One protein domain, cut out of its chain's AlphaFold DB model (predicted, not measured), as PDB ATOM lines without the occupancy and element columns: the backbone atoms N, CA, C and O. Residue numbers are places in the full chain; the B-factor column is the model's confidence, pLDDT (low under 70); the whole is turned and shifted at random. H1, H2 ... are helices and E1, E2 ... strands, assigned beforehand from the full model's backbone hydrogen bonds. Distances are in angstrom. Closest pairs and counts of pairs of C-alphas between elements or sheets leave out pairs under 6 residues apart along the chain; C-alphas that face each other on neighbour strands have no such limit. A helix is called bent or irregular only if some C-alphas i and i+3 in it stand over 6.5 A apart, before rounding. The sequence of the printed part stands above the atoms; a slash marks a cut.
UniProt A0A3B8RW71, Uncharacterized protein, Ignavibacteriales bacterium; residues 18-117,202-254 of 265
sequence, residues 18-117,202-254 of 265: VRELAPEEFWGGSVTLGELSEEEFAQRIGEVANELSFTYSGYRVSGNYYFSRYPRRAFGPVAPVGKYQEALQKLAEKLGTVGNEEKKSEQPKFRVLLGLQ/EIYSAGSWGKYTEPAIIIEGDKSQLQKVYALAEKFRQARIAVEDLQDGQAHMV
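AT A GLANCE: This is residues 18 to 117 and 202 to 254 of the 265 residues of an uncharacterized protein of Ignavibacteriales bacterium (UniProt A0A3B8RW71). One eight-stranded sheet is folded back on itself at the long, bent strand E6, with the leaf E1 E3 E2 E5 and the leaf E4 E7 E8 partly face to face. H1 and H2 cover the first leaf and H3 covers the second, each on the side turned away from the other leaf. The 153 printed residues hold three named helices and eight named strands in the order E1 H1 E2 E3 H2 E4 E5 E6 H3 E7 E8, of mixed class. The sheet order is E1 E3 E2 E5 E6 E4 E7 E8, all antiparallel. The whole is compact, with a radius of gyration of the C-alphas of 15.0 A and spans of 40 by 31 by 31 A.

IN THESE COORDINATES: E6, residues 210 to 222, is the longest strand at 35.0 A and bends by 64 degrees at residue 215. On one side of it are E5, residues 202 to 207, E2, residues 56 to 61, E3, residues 64 to 68, and E1, residues 28 to 32, which begins at C-alpha 28 (189.198, 204.670, 220.150). On the other side are E4, residues 109 to 115, 19.7 A, E7, residues 240 to 245, and E8, residues 250 to 254, which ends at C-alpha 254 (201.193, 215.162, 211.625). H1, residues 38 to 52, and H2, residues 81 to 95, are each 21.1 A long; H3, residues 223 to 235, is 19.6 A.

HOW THE PARTS SIT: The twisted sheet is curled, and staggered pairing joins its leaves: E6 pairs with E5 over residues 210 to 215, with N 203 and O 214 2.8 A apart, and with E4 over residues 216 to 222, with N 112 and O 219 2.8 A apart. E2 and E3 are a hairpin, with N 59 and O 66 at 2.8 A; E7 and E8 are another, with N 245 and O 250 at 2.7 A. H1 and H2 touch at Val 48 and Leu 91, their closest C-alphas, 6.3 A apart, at a steep tilt of 45 degrees, opposite ways. H2 is over E3 at a height over the sheet of 8.7 A, and H3 is over E4 and E7, also at 8.7 A. H1 and H3 are apart. Every O i to N i+4 pair is within hydrogen-bond range in H1 and H2, and 6 of 9 in H3, which is irregular: C-alphas 224 and 227 are 7.5 A apart.

THE WHOLE: The C-alphas of Gly 96 and Lys 235 are the two farthest apart, at 41.5 A. Residues 118 to 201 are not printed, and C-alphas 117 and 202 are 11.2 A apart across the cut. The links E3 to H2 and H2 to E4 are long. No printed residue is under 70 in pLDDT.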
ATOM      1  N   VAL A  18     203.776 222.073 208.836       91.75
ATOM      2  CA  VAL A  18     203.741 220.632 209.098       91.75
ATOM      3  C   VAL A  18     203.068 219.925 207.926       91.75
ATOM      4  O   VAL A  18     202.278 220.536 207.199       91.75
ATOM      5  N   ARG A  19     203.366 218.639 207.741       92.81
ATOM      6  CA  ARG A  19     202.649 217.783 206.791       92.81
ATOM      7  C   ARG A  19     201.577 217.006 207.547       92.81
ATOM      8  O   ARG A  19     201.887 216.112 208.328       92.81
ATOM      9  N   GLU A  20     200.321 217.367 207.321       92.62
ATOM     10  CA  GLU A  20     199.161 216.609 207.796       92.62
ATOM     11  C   GLU A  20     198.872 215.496 206.783       92.62
ATOM     12  O   GLU A  20     198.669 215.781 205.601       92.62
ATOM     13  N   LEU A  21     198.893 214.237 207.226       91.25
ATOM     14  CA  LEU A  21     198.524 213.113 206.366       91.25
ATOM     15  C   LEU A  21     197.008 213.056 206.165       91.25
ATOM     16  O   LEU A  21     196.240 213.550 206.995       91.25
ATOM     17  N   ALA A  22     196.576 212.400 205.086       90.56
ATOM     18  CA  ALA A  22     195.160 212.164 204.825       90.56
ATOM     19  C   ALA A  22     194.447 211.554 206.056       90.56
ATOM     20  O   ALA A  22     194.896 210.524 206.574       90.56
ATOM     21  N   PRO A  23     193.338 212.158 206.529       92.25
ATOM     22  CA  PRO A  23     192.647 211.677 207.712       92.25
ATOM     23  C   PRO A  23     191.915 210.365 207.452       92.25
ATOM     24  O   PRO A  23     191.379 210.110 206.373       92.25
ATOM     25  N   GLU A  24     191.839 209.562 208.501       92.38
ATOM     26  CA  GLU A  24     191.116 208.303 208.567       92.38
ATOM     27  C   GLU A  24     189.952 208.429 209.561       92.38
ATOM     28  O   GLU A  24     189.973 209.273 210.458       92.38
ATOM     29  N   GLU A  25     188.925 207.585 209.432       93.12
ATOM     30  CA  GLU A  25     187.870 207.484 210.453       93.12
ATOM     31  C   GLU A  25     188.480 207.205 211.839       93.12
ATOM     32  O   GLU A  25     189.207 206.223 212.023       93.12
ATOM     33  N   PHE A  26     188.180 208.072 212.808       92.44
ATOM     34  CA  PHE A  26     188.586 207.877 214.196       92.44
ATOM     35  C   PHE A  26     187.886 206.660 214.787       92.44
ATOM     36  O   PHE A  26     186.677 206.473 214.638       92.44
ATOM     37  N   TRP A  27     188.656 205.897 215.548       94.25
ATOM     38  CA  TRP A  27     188.143 204.910 216.475       94.25
ATOM     39  C   TRP A  27     189.065 204.871 217.693       94.25
ATOM     40  O   TRP A  27     190.290 204.913 217.537       94.25
ATOM     41  N   GLY A  28     188.483 204.779 218.885       94.56
ATOM     42  CA  GLY A  28     189.198 204.670 220.150       94.56
ATOM     43  C   GLY A  28     188.547 203.620 221.037       94.56
ATOM     44  O   GLY A  28     187.326 203.461 221.035       94.56
ATOM     45  N   GLY A  29     189.360 202.901 221.800       96.12
ATOM     46  CA  GLY A  29     188.897 201.919 222.765       96.12
ATOM     47  C   GLY A  29     189.779 201.885 224.003       96.12
ATOM     48  O   GLY A  29     190.942 202.284 223.968       96.12
ATOM     49  N   SER A  30     189.231 201.402 225.113       97.12
ATOM     50  CA  SER A  30     189.975 201.279 226.362       97.12
ATOM     51  C   SER A  30     189.645 200.014 227.139       97.12
ATOM     52  O   SER A  30     188.545 199.463 227.062       97.12
ATOM     53  N   VAL A  31     190.631 199.565 227.911       97.38
ATOM     54  CA  VAL A  31     190.528 198.468 228.873       97.38
ATOM     55  C   VAL A  31     191.143 198.896 230.199       97.38
ATOM     56  O   VAL A  31     192.180 199.562 230.243       97.38
ATOM     57  N   THR A  32     190.518 198.486 231.296       96.00
ATOM     58  CA  THR A  32     191.070 198.682 232.640       96.00
ATOM     59  C   THR A  32     192.050 197.560 232.962       96.00
ATOM     60  O   THR A  32     191.723 196.386 232.785       96.00
ATOM     61  N   LEU A  33     193.240 197.922 233.442       93.38
ATOM     62  CA  LEU A  33     194.334 196.989 233.726       93.38
ATOM     63  C   LEU A  33     194.256 196.380 235.134       93.38
ATOM     64  O   LEU A  33     194.866 195.347 235.384       93.38
ATOM     65  N   GLY A  34     193.493 196.984 236.050       87.38
ATOM     66  CA  GLY A  34     193.352 196.485 237.421       87.38
ATOM     67  C   GLY A  34     194.682 196.505 238.179       87.38
ATOM     68  O   GLY A  34     195.395 197.503 238.143       87.38
ATOM     69  N   GLU A  35     195.005 195.403 238.858       88.50
ATOM     70  CA  GLU A  35     196.243 195.231 239.639       88.50
ATOM     71  C   GLU A  35     197.371 194.532 238.854       88.50
ATOM     72  O   GLU A  35     198.339 194.071 239.454       88.50
ATOM     73  N   LEU A  36     197.253 194.424 237.525       91.19
ATOM     74  CA  LEU A  36     198.268 193.757 236.708       91.19
ATOM     75  C   LEU A  36     199.623 194.460 236.804       91.19
ATOM     76  O   LEU A  36     199.708 195.689 236.704       91.19
ATOM     77  N   SER A  37     200.688 193.665 236.916       92.25
ATOM     78  CA  SER A  37     202.049 194.187 236.775       92.25
ATOM     79  C   SER A  37     202.315 194.641 235.335       92.25
ATOM     80  O   SER A  37     201.604 194.273 234.392       92.25
ATOM     81  N   GLU A  38     203.369 195.438 235.135       90.00
ATOM     82  CA  GLU A  38     203.777 195.818 233.782       90.00
ATOM     83  C   GLU A  38     204.162 194.594 232.940       90.00
ATOM     84  O   GLU A  38     203.790 194.518 231.768       90.00
ATOM     85  N   GLU A  39     204.881 193.637 233.526       92.12
ATOM     86  CA  GLU A  39     205.291 192.405 232.855       92.12
ATOM     87  C   GLU A  39     204.082 191.557 232.458       92.12
ATOM     88  O   GLU A  39     204.018 191.074 231.327       92.12
ATOM     89  N   GLU A  40     203.098 191.419 233.351       93.94
ATOM     90  CA  GLU A  40     201.875 190.670 233.062       93.94
ATOM     91  C   GLU A  40     201.071 191.322 231.939       93.94
ATOM     92  O   GLU A  40     200.598 190.632 231.030       93.94
ATOM     93  N   PHE A  41     200.926 192.650 231.968       94.06
ATOM     94  CA  PHE A  41     200.257 193.371 230.893       94.06
ATOM     95  C   PHE A  41     201.001 193.199 229.564       94.06
ATOM     96  O   PHE A  41     200.375 192.855 228.559       94.06
ATOM     97  N   ALA A  42     202.328 193.365 229.565       93.62
ATOM     98  CA  ALA A  42     203.166 193.219 228.378       93.62
ATOM     99  C   ALA A  42     203.085 191.823 227.763       93.62
ATOM    100  O   ALA A  42     202.967 191.688 226.544       93.62
ATOM    101  N   GLN A  43     203.086 190.787 228.601       94.50
ATOM    102  CA  GLN A  43     202.899 189.421 228.145       94.50
ATOM    103  C   GLN A  43     201.525 189.251 227.484       94.50
ATOM    104  O   GLN A  43     201.439 188.778 226.352       94.50
ATOM    105  N   ARG A  44     200.443 189.667 228.154       95.50
ATOM    106  CA  ARG A  44     199.075 189.440 227.662       95.50
ATOM    107  C   ARG A  44     198.777 190.198 226.373       95.50
ATOM    108  O   ARG A  44     198.208 189.609 225.457       95.50
ATOM    109  N   ILE A  45     199.164 191.472 226.274       95.75
ATOM    110  CA  ILE A  45     198.959 192.245 225.040       95.75
ATOM    111  C   ILE A  45     199.816 191.701 223.892       95.75
ATOM    112  O   ILE A  45     199.331 191.625 222.767       95.75
ATOM    113  N   GLY A  46     201.044 191.246 224.173       95.06
ATOM    114  CA  GLY A  46     201.908 190.600 223.184       95.06
ATOM    115  C   GLY A  46     201.338 189.276 222.665       95.06
ATOM    116  O   GLY A  46     201.347 189.030 221.461       95.06
ATOM    117  N   GLU A  47     200.780 188.441 223.545       94.81
ATOM    118  CA  GLU A  47     200.089 187.207 223.152       94.81
ATOM    119  C   GLU A  47     198.912 187.502 222.217       94.81
ATOM    120  O   GLU A  47     198.816 186.902 221.148       94.81
ATOM    121  N   VAL A  48     198.059 188.472 222.565       95.88
ATOM    122  CA  VAL A  48     196.904 188.827 221.727       95.88
ATOM    123  C   VAL A  48     197.334 189.453 220.397       95.88
ATOM    124  O   VAL A  48     196.770 189.123 219.354       95.88
ATOM    125  N   ALA A  49     198.353 190.317 220.407       94.44
ATOM    126  CA  ALA A  49     198.923 190.903 219.196       94.44
ATOM    127  C   ALA A  49     199.393 189.821 218.212       94.44
ATOM    128  O   ALA A  49     199.089 189.890 217.020       94.44
ATOM    129  N   ASN A  50     200.067 188.786 218.722       93.44
ATOM    130  CA  ASN A  50     200.516 187.648 217.926       93.44
ATOM    131  C   ASN A  50     199.346 186.781 217.440       93.44
ATOM    132  O   ASN A  50     199.302 186.437 216.260       93.44
ATOM    133  N   GLU A  51     198.383 186.464 218.314       94.75
ATOM    134  CA  GLU A  51     197.183 185.687 217.964       94.75
ATOM    135  C   GLU A  51     196.401 186.333 216.807       94.75
ATOM    136  O   GLU A  51     195.942 185.634 215.903       94.75
ATOM    137  N   LEU A  52     196.271 187.663 216.809       94.19
ATOM    138  CA  LEU A  52     195.517 188.409 215.797       94.19
ATOM    139  C   LEU A  52     196.363 188.890 214.613       94.19
ATOM    140  O   LEU A  52     195.806 189.426 213.655       94.19
ATOM    141  N   SER A  53     197.692 188.730 214.670       91.69
ATOM    142  CA  SER A  53     198.627 189.400 213.753       91.69
ATOM    143  C   SER A  53     198.331 190.904 213.637       91.69
ATOM    144  O   SER A  53     198.249 191.463 212.543       91.69
ATOM    145  N   PHE A  54     198.121 191.551 214.785       91.12
ATOM    146  CA  PHE A  54     197.674 192.937 214.898       91.12
ATOM    147  C   PHE A  54     198.691 193.777 215.674       91.12
ATOM    148  O   PHE A  54     199.361 193.279 216.577       91.12
ATOM    149  N   THR A  55     198.801 195.064 215.335       91.06
ATOM    150  CA  THR A  55     199.619 196.014 216.099       91.06
ATOM    151  C   THR A  55     198.714 196.888 216.950       91.06
ATOM    152  O   THR A  55     197.961 197.712 216.437       91.06
ATOM    153  N   TYR A  56     198.830 196.739 218.263       92.50
ATOM    154  CA  TYR A  56     198.236 197.650 219.223       92.50
ATOM    155  C   TYR A  56     199.086 198.918 219.288       92.50
ATOM    156  O   TYR A  56     200.297 198.844 219.481       92.50
ATOM    157  N   SER A  57     198.462 200.077 219.099       91.31
ATOM    158  CA  SER A  57     199.096 201.385 219.282       91.31
ATOM    159  C   SER A  57     198.190 202.263 220.121       91.31
ATOM    160  O   SER A  57     197.004 202.399 219.819       91.31
ATOM    161  N   GLY A  58     198.736 202.808 221.198       93.94
ATOM    162  CA  GLY A  58     197.941 203.446 222.225       93.94
ATOM    163  C   GLY A  58     198.788 204.061 223.322       93.94
ATOM    164  O   GLY A  58     199.961 204.386 223.128       93.94
ATOM    165  N   TYR A  59     198.173 204.228 224.482       95.50
ATOM    166  CA  TYR A  59     198.797 204.826 225.643       95.50
ATOM    167  C   TYR A  59     198.207 204.305 226.956       95.50
ATOM    168  O   TYR A  59     197.046 203.896 227.033       95.50
ATOM    169  N   ARG A  60     199.014 204.338 228.018       95.38
ATOM    170  CA  ARG A  60     198.595 204.028 229.389       95.38
ATOM    171  C   ARG A  60     198.355 205.314 230.176       95.38
ATOM    172  O   ARG A  60     199.216 206.189 230.199       95.38
ATOM    173  N   VAL A  61     197.208 205.402 230.850       94.44
ATOM    174  CA  VAL A  61     196.849 206.491 231.779       94.44
ATOM    175  C   VAL A  61     196.073 205.900 232.954       94.44
ATOM    176  O   VAL A  61     195.084 205.196 232.757       94.44
ATOM    177  N   SER A  62     196.498 206.207 234.183       87.88
ATOM    178  CA  SER A  62     195.751 205.923 235.422       87.88
ATOM    179  C   SER A  62     195.177 204.499 235.521       87.88
ATOM    180  O   SER A  62     193.994 204.320 235.800       87.88
ATOM    181  N   GLY A  63     195.995 203.476 235.248       90.19
ATOM    182  CA  GLY A  63     195.576 202.068 235.330       90.19
ATOM    183  C   GLY A  63     194.679 201.593 234.180       90.19
ATOM    184  O   GLY A  63     194.095 200.515 234.259       90.19
ATOM    185  N   ASN A  64     194.566 202.371 233.104       95.75
ATOM    186  CA  ASN A  64     193.874 201.987 231.882       95.75
ATOM    187  C   ASN A  64     194.848 201.999 230.706       95.75
ATOM    188  O   ASN A  64     195.778 202.808 230.658       95.75
ATOM    189  N   TYR A  65     194.597 201.115 229.749       96.88
ATOM    190  CA  TYR A  65     195.204 201.168 228.430       96.88
ATOM    191  C   TYR A  65     194.153 201.639 227.432       96.88
ATOM    192  O   TYR A  65     193.085 201.035 227.310       96.88
ATOM    193  N   TYR A  66     194.466 202.725 226.742       96.06
ATOM    194  CA  TYR A  66     193.693 203.272 225.642       96.06
ATOM    195  C   TYR A  66     194.424 202.929 224.359       96.06
ATOM    196  O   TYR A  66     195.642 203.058 224.293       96.06
ATOM    197  N   PHE A  67     193.707 202.522 223.327       92.62
ATOM    198  CA  PHE A  67     194.294 202.372 222.008       92.62
ATOM    199  C   PHE A  67     193.351 202.921 220.964       92.62
ATOM    200  O   PHE A  67     192.129 202.817 221.080       92.62
ATOM    201  N   SER A  68     193.934 203.535 219.952       85.62
ATOM    202  CA  SER A  68     193.180 204.220 218.923       85.62
ATOM    203  C   SER A  68     193.684 203.841 217.546       85.62
ATOM    204  O   SER A  68     194.710 203.175 217.364       85.62
ATOM    205  N   ARG A  69     192.896 204.208 216.544       88.31
ATOM    206  CA  ARG A  69     193.222 203.988 215.143       88.31
ATOM    207  C   ARG A  69     194.263 205.010 214.690       88.31
ATOM    208  O   ARG A  69     193.932 205.992 214.038       88.31
ATOM    209  N   TYR A  70     195.525 204.753 215.035       79.94
ATOM    210  CA  TYR A  70     196.680 205.509 214.542       79.94
ATOM    211  C   TYR A  70     196.882 205.235 213.046       79.94
ATOM    212  O   TYR A  70     197.228 204.105 212.685       79.94
ATOM    213  N   PRO A  71     196.712 206.228 212.157       78.62
ATOM    214  CA  PRO A  71     196.720 206.000 210.718       78.62
ATOM    215  C   PRO A  71     198.141 205.997 210.137       78.62
ATOM    216  O   PRO A  71     198.404 206.610 209.106       78.62
ATOM    217  N   ARG A  72     199.076 205.311 210.805       80.44
ATOM    218  CA  ARG A  72     200.463 205.200 210.346       80.44
ATOM    219  C   ARG A  72     200.573 204.140 209.254       80.44
ATOM    220  O   ARG A  72     200.279 202.970 209.497       80.44
ATOM    221  N   ARG A  73     201.038 204.541 208.071       78.50
ATOM    222  CA  ARG A  73     201.133 203.676 206.882       78.50
ATOM    223  C   ARG A  73     202.492 202.996 206.711       78.50
ATOM    224  O   ARG A  73     202.599 202.058 205.922       78.50
ATOM    225  N   ALA A  74     203.504 203.376 207.496       73.62
ATOM    226  CA  ALA A  74     204.812 202.710 207.523       73.62
ATOM    227  C   ALA A  74     204.732 201.188 207.751       73.62
ATOM    228  O   ALA A  74     205.617 200.451 207.322       73.62
ATOM    229  N   PHE A  75     203.673 200.706 208.409       71.50
ATOM    230  CA  PHE A  75     203.484 199.290 208.741       71.50
ATOM    231  C   PHE A  75     202.487 198.569 207.823       71.50
ATOM    232  O   PHE A  75     202.094 197.438 208.105       71.50
ATOM    233  N   GLY A  76     202.085 199.207 206.721       77.75
ATOM    234  CA  GLY A  76     201.069 198.707 205.801       77.75
ATOM    235  C   GLY A  76     199.771 199.519 205.854       77.75
ATOM    236  O   GLY A  76     199.729 200.599 206.441       77.75
ATOM    237  N   PRO A  77     198.699 199.037 205.202       84.31
ATOM    238  CA  PRO A  77     197.427 199.746 205.173       84.31
ATOM    239  C   PRO A  77     196.816 199.846 206.575       84.31
ATOM    240  O   PRO A  77     196.859 198.892 207.355       84.31
ATOM    241  N   VAL A  78     196.191 200.988 206.869       87.12
ATOM    242  CA  VAL A  78     195.465 201.196 208.125       87.12
ATOM    243  C   VAL A  78     194.313 200.197 208.194       87.12
ATOM    244  O   VAL A  78     193.464 200.149 207.301       87.12
ATOM    245  N   ALA A  79     194.275 199.391 209.254       90.31
ATOM    246  CA  ALA A  79     193.240 198.378 209.414       90.31
ATOM    247  C   ALA A  79     191.832 199.018 209.481       90.31
ATOM    248  O   ALA A  79     191.680 200.160 209.935       90.31
ATOM    249  N   PRO A  80     190.778 198.314 209.031       92.25
ATOM    250  CA  PRO A  80     189.405 198.800 209.152       92.25
ATOM    251  C   PRO A  80     188.939 198.787 210.614       92.25
ATOM    252  O   PRO A  80     189.406 197.967 211.404       92.25
ATOM    253  N   VAL A  81     187.957 199.626 210.962       93.06
ATOM    254  CA  VAL A  81     187.401 199.747 212.329       93.06
ATOM    255  C   VAL A  81     187.023 198.395 212.948       93.06
ATOM    256  O   VAL A  81     187.379 198.122 214.091       93.06
ATOM    257  N   GLY A  82     186.405 197.493 212.178       95.25
ATOM    258  CA  GLY A  82     186.026 196.163 212.676       95.25
ATOM    259  C   GLY A  82     187.201 195.330 213.210       95.25
ATOM    260  O   GLY A  82     187.021 194.541 214.134       95.25
ATOM    261  N   LYS A  83     188.422 195.536 212.696       94.44
ATOM    262  CA  LYS A  83     189.631 194.878 213.219       94.44
ATOM    263  C   LYS A  83     190.065 195.445 214.567       94.44
ATOM    264  O   LYS A  83     190.533 194.689 215.412       94.44
ATOM    265  N   TYR A  84     189.873 196.743 214.793       95.31
ATOM    266  CA  TYR A  84     190.128 197.364 216.091       95.31
ATOM    267  C   TYR A  84     189.114 196.909 217.150       95.31
ATOM    268  O   TYR A  84     189.499 196.634 218.282       95.31
ATOM    269  N   GLN A  85     187.845 196.744 216.770       96.31
ATOM    270  CA  GLN A  85     186.800 196.199 217.646       96.31
ATOM    271  C   GLN A  85     187.084 194.741 218.041       96.31
ATOM    272  O   GLN A  85     187.033 194.403 219.222       96.31
ATOM    273  N   GLU A  86     187.468 193.894 217.077       96.88
ATOM    274  CA  GLU A  86     187.927 192.518 217.334       96.88
ATOM    275  C   GLU A  86     189.125 192.508 218.301       96.88
ATOM    276  O   GLU A  86     189.134 191.773 219.293       96.88
ATOM    277  N   ALA A  87     190.109 193.380 218.060       96.38
ATOM    278  CA  ALA A  87     191.287 193.526 218.907       96.38
ATOM    279  C   ALA A  87     190.951 194.011 220.330       96.38
ATOM    280  O   ALA A  87     191.569 193.537 221.288       96.38
ATOM    281  N   LEU A  88     189.975 194.915 220.488       97.50
ATOM    282  CA  LEU A  88     189.496 195.402 221.790       97.50
ATOM    283  C   LEU A  88     188.870 194.272 222.584       97.50
ATOM    284  O   LEU A  88     189.238 194.049 223.736       97.50
ATOM    285  N   GLN A  89     187.937 193.560 221.954       97.31
ATOM    286  CA  GLN A  89     187.223 192.464 222.582       97.31
ATOM    287  C   GLN A  89     188.201 191.380 223.038       97.31
ATOM    288  O   GLN A  89     188.176 190.971 224.197       97.31
ATOM    289  N   LYS A  90     189.114 190.963 222.156       97.56
ATOM    290  CA  LYS A  90     190.084 189.910 222.462       97.56
ATOM    291  C   LYS A  90     191.037 190.302 223.592       97.56
ATOM    292  O   LYS A  90     191.333 189.480 224.460       97.56
ATOM    293  N   LEU A  91     191.501 191.554 223.608       97.25
ATOM    294  CA  LEU A  91     192.332 192.058 224.699       97.25
ATOM    295  C   LEU A  91     191.541 192.103 226.011       97.25
ATOM    296  O   LEU A  91     192.034 191.630 227.031       97.25
ATOM    297  N   ALA A  92     190.306 192.605 225.986       96.62
ATOM    298  CA  ALA A  92     189.446 192.649 227.160       96.62
ATOM    299  C   ALA A  92     189.201 191.247 227.748       96.62
ATOM    300  O   ALA A  92     189.379 191.047 228.950       96.62
ATOM    301  N   GLU A  93     188.911 190.256 226.899       96.50
ATOM    302  CA  GLU A  93     188.776 188.846 227.285       96.50
ATOM    303  C   GLU A  93     190.055 188.306 227.942       96.50
ATOM    304  O   GLU A  93     189.994 187.703 229.015       96.50
ATOM    305  N   LYS A  94     191.230 188.564 227.348       95.69
ATOM    306  CA  LYS A  94     192.534 188.122 227.881       95.69
ATOM    307  C   LYS A  94     192.869 188.758 229.235       95.69
ATOM    308  O   LYS A  94     193.547 188.157 230.074       95.69
ATOM    309  N   LEU A  95     192.418 189.989 229.451       94.81
ATOM    310  CA  LEU A  95     192.610 190.717 230.702       94.81
ATOM    311  C   LEU A  95     191.529 190.394 231.746       94.81
ATOM    312  O   LEU A  95     191.720 190.717 232.914       94.81
ATOM    313  N   GLY A  96     190.434 189.731 231.361       94.19
ATOM    314  CA  GLY A  96     189.291 189.490 232.245       94.19
ATOM    315  C   GLY A  96     188.517 190.771 232.578       94.19
ATOM    316  O   GLY A  96     187.999 190.906 233.683       94.19
ATOM    317  N   THR A  97     188.472 191.721 231.643       94.75
ATOM    318  CA  THR A  97     187.829 193.035 231.789       94.75
ATOM    319  C   THR A  97     186.822 193.283 230.664       94.75
ATOM    320  O   THR A  97     186.590 192.422 229.817       94.75
ATOM    321  N   VAL A  98     186.205 194.464 230.654       93.19
ATOM    322  CA  VAL A  98     185.301 194.910 229.589       93.19
ATOM    323  C   VAL A  98     185.995 195.984 228.761       93.19
ATOM    324  O   VAL A  98     186.518 196.958 229.302       93.19
ATOM    325  N   GLY A  99     185.995 195.796 227.443       94.44
ATOM    326  CA  GLY A  99     186.442 196.807 226.498       94.44
ATOM    327  C   GLY A  99     185.373 197.878 226.312       94.44
ATOM    328  O   GLY A  99     184.198 197.556 226.148       94.44
ATOM    329  N   ASN A 100     185.779 199.143 226.327       96.69
ATOM    330  CA  ASN A 100     184.883 200.275 226.114       96.69
ATOM    331  C   ASN A 100     185.276 200.995 224.833       96.69
ATOM    332  O   ASN A 100     186.418 201.427 224.708       96.69
ATOM    333  N   GLU A 101     184.341 201.142 223.900       95.75
ATOM    334  CA  GLU A 101     184.539 202.001 222.734       95.75
ATOM    335  C   GLU A 101     184.292 203.462 223.109       95.75
ATOM    336  O   GLU A 101     183.345 203.802 223.830       95.75
ATOM    337  N   GLU A 102     185.158 204.332 222.611       93.25
ATOM    338  CA  GLU A 102     185.050 205.763 222.810       93.25
ATOM    339  C   GLU A 102     183.969 206.358 221.905       93.25
ATOM    340  O   GLU A 102     183.829 206.018 220.728       93.25
ATOM    341  N   LYS A 103     183.185 207.278 222.469       88.88
ATOM    342  CA  LYS A 103     182.167 208.017 221.727       88.88
ATOM    343  C   LYS A 103     182.752 209.317 221.201       88.88
ATOM    344  O   LYS A 103     183.575 209.942 221.863       88.88
ATOM    345  N   LYS A 104     182.244 209.763 220.052       87.50
ATOM    346  CA  LYS A 104     182.512 211.115 219.554       87.50
ATOM    347  C   LYS A 104     182.077 212.162 220.579       87.50
ATOM    348  O   LYS A 104     181.112 211.964 221.322       87.50
ATOM    349  N   SER A 105     182.780 213.284 220.578       88.81
ATOM    350  CA  SER A 105     182.451 214.448 221.385       88.81
ATOM    351  C   SER A 105     181.472 215.352 220.643       88.81
ATOM    352  O   SER A 105     181.595 215.571 219.443       88.81
ATOM    353  N   GLU A 106     180.512 215.935 221.356       89.75
ATOM    354  CA  GLU A 106     179.671 217.003 220.794       89.75
ATOM    355  C   GLU A 106     180.413 218.350 220.757       89.75
ATOM    356  O   GLU A 106     180.064 219.253 219.995       89.75
ATOM    357  N   GLN A 107     181.456 218.490 221.580       91.12
ATOM    358  CA  GLN A 107     182.272 219.696 221.678       91.12
ATOM    359  C   GLN A 107     183.377 219.687 220.614       91.12
ATOM    360  O   GLN A 107     183.888 218.611 220.303       91.12
ATOM    361  N   PRO A 108     183.809 220.858 220.102       92.44
ATOM    362  CA  PRO A 108     184.886 220.977 219.117       92.44
ATOM    363  C   PRO A 108     186.257 220.727 219.760       92.44
ATOM    364  O   PRO A 108     187.090 221.626 219.879       92.44
ATOM    365  N   LYS A 109     186.482 219.489 220.203       94.50
ATOM    366  CA  LYS A 109     187.684 219.052 220.904       94.50
ATOM    367  C   LYS A 109     188.607 218.260 219.992       94.50
ATOM    368  O   LYS A 109     188.146 217.452 219.185       94.50
ATOM    369  N   PHE A 110     189.902 218.466 220.178       95.88
ATOM    370  CA  PHE A 110     190.937 217.569 219.681       95.88
ATOM    371  C   PHE A 110     191.576 216.812 220.851       95.88
ATOM    372  O   PHE A 110     191.535 217.284 221.991       95.88
ATOM    373  N   ARG A 111     192.225 215.689 220.542       96.50
ATOM    374  CA  ARG A 111     193.212 215.028 221.397       96.50
ATOM    375  C   ARG A 111     194.511 214.836 220.625       96.50
ATOM    376  O   ARG A 111     194.498 214.416 219.473       96.50
ATOM    377  N   VAL A 112     195.634 215.136 221.264       97.00
ATOM    378  CA  VAL A 112     196.972 214.804 220.771       97.00
ATOM    379  C   VAL A 112     197.687 213.934 221.787       97.00
ATOM    380  O   VAL A 112     197.721 214.266 222.971       97.00
ATOM    381  N   LEU A 113     198.299 212.852 221.308       95.62
ATOM    382  CA  LEU A 113     199.310 212.108 222.055       95.62
ATOM    383  C   LEU A 113     200.692 212.627 221.646       95.62
ATOM    384  O   LEU A 113     201.119 212.443 220.503       95.62
ATOM    385  N   LEU A 114     201.366 213.299 222.578       95.88
ATOM    386  CA  LEU A 114     202.688 213.892 222.386       95.88
ATOM    387  C   LEU A 114     203.741 213.074 223.140       95.88
ATOM    388  O   LEU A 114     203.688 213.003 224.369       95.88
ATOM    389  N   GLY A 115     204.701 212.493 222.418       94.81
ATOM    390  CA  GLY A 115     205.903 211.906 223.014       94.81
ATOM    391  C   GLY A 115     206.768 212.971 223.691       94.81
ATOM    392  O   GLY A 115     206.782 214.135 223.283       94.81
ATOM    393  N   LEU A 116     207.451 212.601 224.772       94.50
ATOM    394  CA  LEU A 116     208.343 213.505 225.501       94.50
ATOM    395  C   LEU A 116     209.809 213.342 225.112       94.50
ATOM    396  O   LEU A 116     210.630 214.143 225.557       94.50
ATOM    397  N   GLN A 117     210.156 212.353 224.297       92.19
ATOM    398  CA  GLN A 117     211.510 212.160 223.805       92.19
ATOM    399  C   GLN A 117     211.670 212.844 222.442       92.19
ATOM    400  O   GLN A 117     210.856 212.661 221.540       92.19
ATOM    401  N   GLU A 202     201.891 207.307 229.012       95.12
ATOM    402  CA  GLU A 202     202.989 206.596 228.380       95.12
ATOM    403  C   GLU A 202     202.478 206.041 227.056       95.12
ATOM    404  O   GLU A 202     201.482 205.315 227.056       95.12
ATOM    405  N   ILE A 203     203.125 206.380 225.937       94.12
ATOM    406  CA  ILE A 203     202.894 205.689 224.667       94.12
ATOM    407  C   ILE A 203     203.215 204.221 224.902       94.12
ATOM    408  O   ILE A 203     204.274 203.891 225.434       94.12
ATOM    409  N   TYR A 204     202.312 203.346 224.485       94.00
ATOM    410  CA  TYR A 204     202.498 201.913 224.592       94.00
ATOM    411  C   TYR A 204     201.994 201.260 223.312       94.00
ATOM    412  O   TYR A 204     200.796 201.274 223.023       94.00
ATOM    413  N   SER A 205     202.915 200.669 222.557       92.00
ATOM    414  CA  SER A 205     202.600 199.917 221.347       92.00
ATOM    415  C   SER A 205     203.179 198.512 221.427       92.00
ATOM    416  O   SER A 205     204.296 198.318 221.906       92.00
ATOM    417  N   ALA A 206     202.427 197.530 220.940       91.94
ATOM    418  CA  ALA A 206     202.828 196.129 220.917       91.94
ATOM    419  C   ALA A 206     202.385 195.457 219.613       91.94
ATOM    420  O   ALA A 206     201.251 195.629 219.165       91.94
ATOM    421  N   GLY A 207     203.275 194.673 219.012       89.38
ATOM    422  CA  GLY A 207     203.026 193.939 217.774       89.38
ATOM    423  C   GLY A 207     204.025 192.802 217.579       89.38
ATOM    424  O   GLY A 207     204.833 192.507 218.456       89.38
ATOM    425  N   SER A 208     204.019 192.193 216.391       83.62
ATOM    426  CA  SER A 208     204.967 191.127 216.022       83.62
ATOM    427  C   SER A 208     206.438 191.568 216.062       83.62
ATOM    428  O   SER A 208     207.335 190.740 216.193       83.62
ATOM    429  N   TRP A 209     206.686 192.875 215.967       80.88
ATOM    430  CA  TRP A 209     208.003 193.507 216.055       80.88
ATOM    431  C   TRP A 209     208.465 193.766 217.500       80.88
ATOM    432  O   TRP A 209     209.590 194.217 217.702       80.88
ATOM    433  N   GLY A 210     207.628 193.484 218.505       84.38
ATOM    434  CA  GLY A 210     207.936 193.685 219.919       84.38
ATOM    435  C   GLY A 210     207.102 194.787 220.572       84.38
ATOM    436  O   GLY A 210     205.944 195.005 220.215       84.38
ATOM    437  N   LYS A 211     207.692 195.442 221.579       88.19
ATOM    438  CA  LYS A 211     207.072 196.493 222.398       88.19
ATOM    439  C   LYS A 211     207.815 197.813 222.202       88.19
ATOM    440  O   LYS A 211     209.041 197.830 222.232       88.19
ATOM    441  N   TYR A 212     207.071 198.905 222.090       87.50
ATOM    442  CA  TYR A 212     207.579 200.272 222.191       87.50
ATOM    443  C   TYR A 212     206.906 200.975 223.365       87.50
ATOM    444  O   TYR A 212     205.678 200.932 223.476       87.50
ATOM    445  N   THR A 213     207.699 201.633 224.213       90.62
ATOM    446  CA  THR A 213     207.185 202.514 225.264       90.62
ATOM    447  C   THR A 213     207.944 203.830 225.317       90.62
ATOM    448  O   THR A 213     209.154 203.876 225.086       90.62
ATOM    449  N   GLU A 214     207.229 204.905 225.639       91.12
ATOM    450  CA  GLU A 214     207.806 206.242 225.773       91.12
ATOM    451  C   GLU A 214     206.958 207.107 226.720       91.12
ATOM    452  O   GLU A 214     205.731 207.100 226.599       91.12
ATOM    453  N   PRO A 215     207.564 207.885 227.638       93.81
ATOM    454  CA  PRO A 215     206.843 208.913 228.381       93.81
ATOM    455  C   PRO A 215     206.140 209.890 227.436       93.81
ATOM    456  O   PRO A 215     206.717 210.330 226.443       93.81
ATOM    457  N   ALA A 216     204.900 210.246 227.752       96.38
ATOM    458  CA  ALA A 216     204.068 211.050 226.870       96.38
ATOM    459  C   ALA A 216     203.069 211.916 227.640       96.38
ATOM    460  O   ALA A 216     202.915 211.809 228.860       96.38
ATOM    461  N   ILE A 217     202.375 212.787 226.916       97.25
ATOM    462  CA  ILE A 217     201.284 213.605 227.440       97.25
ATOM    463  C   ILE A 217     200.107 213.539 226.478       97.25
ATOM    464  O   ILE A 217     200.265 213.702 225.267       97.25
ATOM    465  N   ILE A 218     198.921 213.332 227.043       97.12
ATOM    466  CA  ILE A 218     197.660 213.583 226.360       97.12
ATOM    467  C   ILE A 218     197.330 215.061 226.503       97.12
ATOM    468  O   ILE A 218     197.285 215.587 227.616       97.12
ATOM    469  N   ILE A 219     197.116 215.711 225.364       98.06
ATOM    470  CA  ILE A 219     196.751 217.118 225.259       98.06
ATOM    471  C   ILE A 219     195.358 217.171 224.645       98.06
ATOM    472  O   ILE A 219     195.196 216.864 223.464       98.06
ATOM    473  N   GLU A 220     194.363 217.577 225.426       97.31
ATOM    474  CA  GLU A 220     193.028 217.885 224.914       97.31
ATOM    475  C   GLU A 220     192.765 219.390 224.966       97.31
ATOM    476  O   GLU A 220     193.217 220.097 225.869       97.31
ATOM    477  N   GLY A 221     192.035 219.902 223.979       96.88
ATOM    478  CA  GLY A 221     191.709 221.323 223.898       96.88
ATOM    479  C   GLY A 221     190.730 221.642 222.775       96.88
ATOM    480  O   GLY A 221     190.285 220.759 222.040       96.88
ATOM    481  N   ASP A 222     190.386 222.921 222.640       95.75
ATOM    482  CA  ASP A 222     189.554 223.405 221.535       95.75
ATOM    483  C   ASP A 222     190.318 223.340 220.203       95.75
ATOM    484  O   ASP A 222     191.482 223.749 220.125       95.75
ATOM    485  N   LYS A 223     189.662 222.866 219.135       93.25
ATOM    486  CA  LYS A 223     190.253 222.724 217.788       93.25
ATOM    487  C   LYS A 223     190.949 223.987 217.278       93.25
ATOM    488  O   LYS A 223     191.964 223.887 216.590       93.25
ATOM    489  N   SER A 224     190.454 225.177 217.624       93.81
ATOM    490  CA  SER A 224     191.067 226.446 217.209       93.81
ATOM    491  C   SER A 224     192.492 226.638 217.743       93.81
ATOM    492  O   SER A 224     193.250 227.444 217.201       93.81
ATOM    493  N   GLN A 225     192.881 225.885 218.776       95.06
ATOM    494  CA  GLN A 225     194.198 225.962 219.400       95.06
ATOM    495  C   GLN A 225     195.194 224.913 218.891       95.06
ATOM    496  O   GLN A 225     196.356 224.948 219.295       95.06
ATOM    497  N   LEU A 226     194.798 224.023 217.975       94.69
ATOM    498  CA  LEU A 226     195.628 222.905 217.507       94.69
ATOM    499  C   LEU A 226     196.990 223.351 216.937       94.69
ATOM    500  O   LEU A 226     198.012 222.706 217.164       94.69
ATOM    501  N   GLN A 227     197.051 224.524 216.300       94.88
ATOM    502  CA  GLN A 227     198.306 225.103 215.799       94.88
ATOM    503  C   GLN A 227     199.338 225.396 216.904       94.88
ATOM    504  O   GLN A 227     200.538 225.338 216.642       94.88
ATOM    505  N   LYS A 228     198.909 225.667 218.147       96.19
ATOM    506  CA  LYS A 228     199.837 225.792 219.285       96.19
ATOM    507  C   LYS A 228     200.509 224.457 219.601       96.19
ATOM    508  O   LYS A 228     201.695 224.435 219.915       96.19
ATOM    509  N   VAL A 229     199.777 223.349 219.467       97.00
ATOM    510  CA  VAL A 229     200.317 221.998 219.673       97.00
ATOM    511  C   VAL A 229     201.287 221.625 218.552       97.00
ATOM    512  O   VAL A 229     202.336 221.053 218.825       97.00
ATOM    513  N   TYR A 230     201.020 222.029 217.307       96.56
ATOM    514  CA  TYR A 230     201.974 221.836 216.204       96.56
ATOM    515  C   TYR A 230     203.268 222.626 216.425       96.56
ATOM    516  O   TYR A 230     204.364 222.099 216.242       96.56
ATOM    517  N   ALA A 231     203.154 223.873 216.892       95.31
ATOM    518  CA  ALA A 231     204.313 224.676 217.261       95.31
ATOM    519  C   ALA A 231     205.104 224.071 218.427       95.31
ATOM    520  O   ALA A 231     206.335 224.119 218.418       95.31
ATOM    521  N   LEU A 232     204.415 223.476 219.403       96.25
ATOM    522  CA  LEU A 232     205.052 222.730 220.479       96.25
ATOM    523  C   LEU A 232     205.802 221.505 219.943       96.25
ATOM    524  O   LEU A 232     206.967 221.328 220.287       96.25
ATOM    525  N   ALA A 233     205.171 220.700 219.086       95.44
ATOM    526  CA  ALA A 233     205.789 219.516 218.494       95.44
ATOM    527  C   ALA A 233     207.069 219.871 217.720       95.44
ATOM    528  O   ALA A 233     208.088 219.205 217.886       95.44
ATOM    529  N   GLU A 234     207.072 220.965 216.950       93.38
ATOM    530  CA  GLU A 234     208.296 221.447 216.298       93.38
ATOM    531  C   GLU A 234     209.334 221.957 217.313       93.38
ATOM    532  O   GLU A 234     210.515 221.629 217.198       93.38
ATOM    533  N   LYS A 235     208.920 222.731 218.330       92.50
ATOM    534  CA  LYS A 235     209.821 223.218 219.393       92.50
ATOM    535  C   LYS A 235     210.518 222.059 220.110       92.50
ATOM    536  O   LYS A 235     211.685 222.191 220.463       92.50
ATOM    537  N   PHE A 236     209.797 220.960 220.319       93.44
ATOM    538  CA  PHE A 236     210.256 219.739 220.985       93.44
ATOM    539  C   PHE A 236     210.781 218.701 219.988       93.44
ATOM    540  O   PHE A 236     210.827 217.514 220.297       93.44
ATOM    541  N   ARG A 237     211.108 219.132 218.760       91.62
ATOM    542  CA  ARG A 237     211.742 218.317 217.714       91.62
ATOM    543  C   ARG A 237     211.095 216.942 217.521       91.62
ATOM    544  O   ARG A 237     211.768 215.949 217.251       91.62
ATOM    545  N   GLN A 238     209.779 216.875 217.682       92.44
ATOM    546  CA  GLN A 238     209.030 215.639 217.545       92.44
ATOM    547  C   GLN A 238     208.988 215.267 216.075       92.44
ATOM    548  O   GLN A 238     208.597 216.091 215.254       92.44
ATOM    549  N   ALA A 239     209.351 214.037 215.724       90.69
ATOM    550  CA  ALA A 239     209.258 213.584 214.339       90.69
ATOM    551  C   ALA A 239     207.806 213.641 213.836       90.69
ATOM    552  O   ALA A 239     207.533 214.086 212.719       90.69
ATOM    553  N   ARG A 240     206.867 213.225 214.690       91.88
ATOM    554  CA  ARG A 240     205.435 213.206 214.400       91.88
ATOM    555  C   ARG A 240     204.594 213.219 215.666       91.88
ATOM    556  O   ARG A 240     205.071 212.830 216.728       91.88
ATOM    557  N   ILE A 241     203.330 213.581 215.511       93.75
ATOM    558  CA  ILE A 241     202.293 213.454 216.539       93.75
ATOM    559  C   ILE A 241     201.030 212.856 215.923       93.75
ATOM    560  O   ILE A 241     200.788 213.004 214.724       93.75
ATOM    561  N   ALA A 242     200.226 212.190 216.742       93.06
ATOM    562  CA  ALA A 242     198.895 211.754 216.344       93.06
ATOM    563  C   ALA A 242     197.857 212.772 216.804       93.06
ATOM    564  O   ALA A 242     197.916 213.245 217.942       93.06
ATOM    565  N   VAL A 243     196.916 213.086 215.923       95.31
ATOM    566  CA  VAL A 243     195.834 214.028 216.182       95.31
ATOM    567  C   VAL A 243     194.511 213.317 215.972       95.31
ATOM    568  O   VAL A 243     194.241 212.780 214.898       95.31
ATOM    569  N   GLU A 244     193.674 213.353 216.996       95.19
ATOM    570  CA  GLU A 244     192.303 212.871 216.968       95.19
ATOM    571  C   GLU A 244     191.370 214.079 217.033       95.19
ATOM    572  O   GLU A 244     191.343 214.832 218.007       95.19
ATOM    573  N   ASP A 245     190.593 214.272 215.979       93.81
ATOM    574  CA  ASP A 245     189.446 215.157 215.971       93.81
ATOM    575  C   ASP A 245     188.244 214.405 216.556       93.81
ATOM    576  O   ASP A 245     187.596 213.596 215.882       93.81
ATOM    577  N   LEU A 246     187.947 214.667 217.830       91.62
ATOM    578  CA  LEU A 246     186.920 213.931 218.566       91.62
ATOM    579  C   LEU A 246     185.496 214.312 218.144       91.62
ATOM    580  O   LEU A 246     184.568 213.543 218.396       91.62
ATOM    581  N   GLN A 247     185.304 215.476 217.519       92.06
ATOM    582  CA  GLN A 247     183.985 215.934 217.078       92.06
ATOM    583  C   GLN A 247     183.623 215.355 215.713       92.06
ATOM    584  O   GLN A 247     182.571 214.738 215.546       92.06
ATOM    585  N   ASP A 248     184.515 215.523 214.739       88.94
ATOM    586  CA  ASP A 248     184.287 215.046 213.376       88.94
ATOM    587  C   ASP A 248     184.522 213.526 213.308       88.94
ATOM    588  O   ASP A 248     183.965 212.815 212.463       88.94
ATOM    589  N   GLY A 249     185.250 212.982 214.288       91.31
ATOM    590  CA  GLY A 249     185.613 211.578 214.365       91.31
ATOM    591  C   GLY A 249     186.599 211.235 213.265       91.31
ATOM    592  O   GLY A 249     186.366 210.308 212.488       91.31
ATOM    593  N   GLN A 250     187.690 211.991 213.211       93.50
ATOM    594  CA  GLN A 250     188.802 211.766 212.298       93.50
ATOM    595  C   GLN A 250     190.104 211.637 213.079       93.50
ATOM    596  O   GLN A 250     190.287 212.297 214.095       93.50
ATOM    597  N   ALA A 251     191.017 210.804 212.602       93.56
ATOM    598  CA  ALA A 251     192.369 210.701 213.127       93.56
ATOM    599  C   ALA A 251     193.368 210.887 211.986       93.56
ATOM    600  O   ALA A 251     193.149 210.395 210.879       93.56
ATOM    601  N   HIS A 252     194.464 211.594 212.239       92.88
ATOM    602  CA  HIS A 252     195.553 211.766 211.279       92.88
ATOM    603  C   HIS A 252     196.901 211.856 211.993       92.88
ATOM    604  O   HIS A 252     196.985 212.173 213.182       92.88
ATOM    605  N   MET A 253     197.969 211.568 211.253       92.81
ATOM    606  CA  MET A 253     199.329 211.848 211.701       92.81
ATOM    607  C   MET A 253     199.755 213.218 211.187       92.81
ATOM    608  O   MET A 253     199.420 213.612 210.069       92.81
ATOM    609  N   VAL A 254     200.534 213.915 212.001       93.88
ATOM    610  CA  VAL A 254     201.193 215.162 211.625       93.88
ATOM    611  C   VAL A 254     202.687 214.942 211.692       93.88
ATOM    612  O   VAL A 254     203.211 214.570 212.741       93.88
TER     613      VAL A 254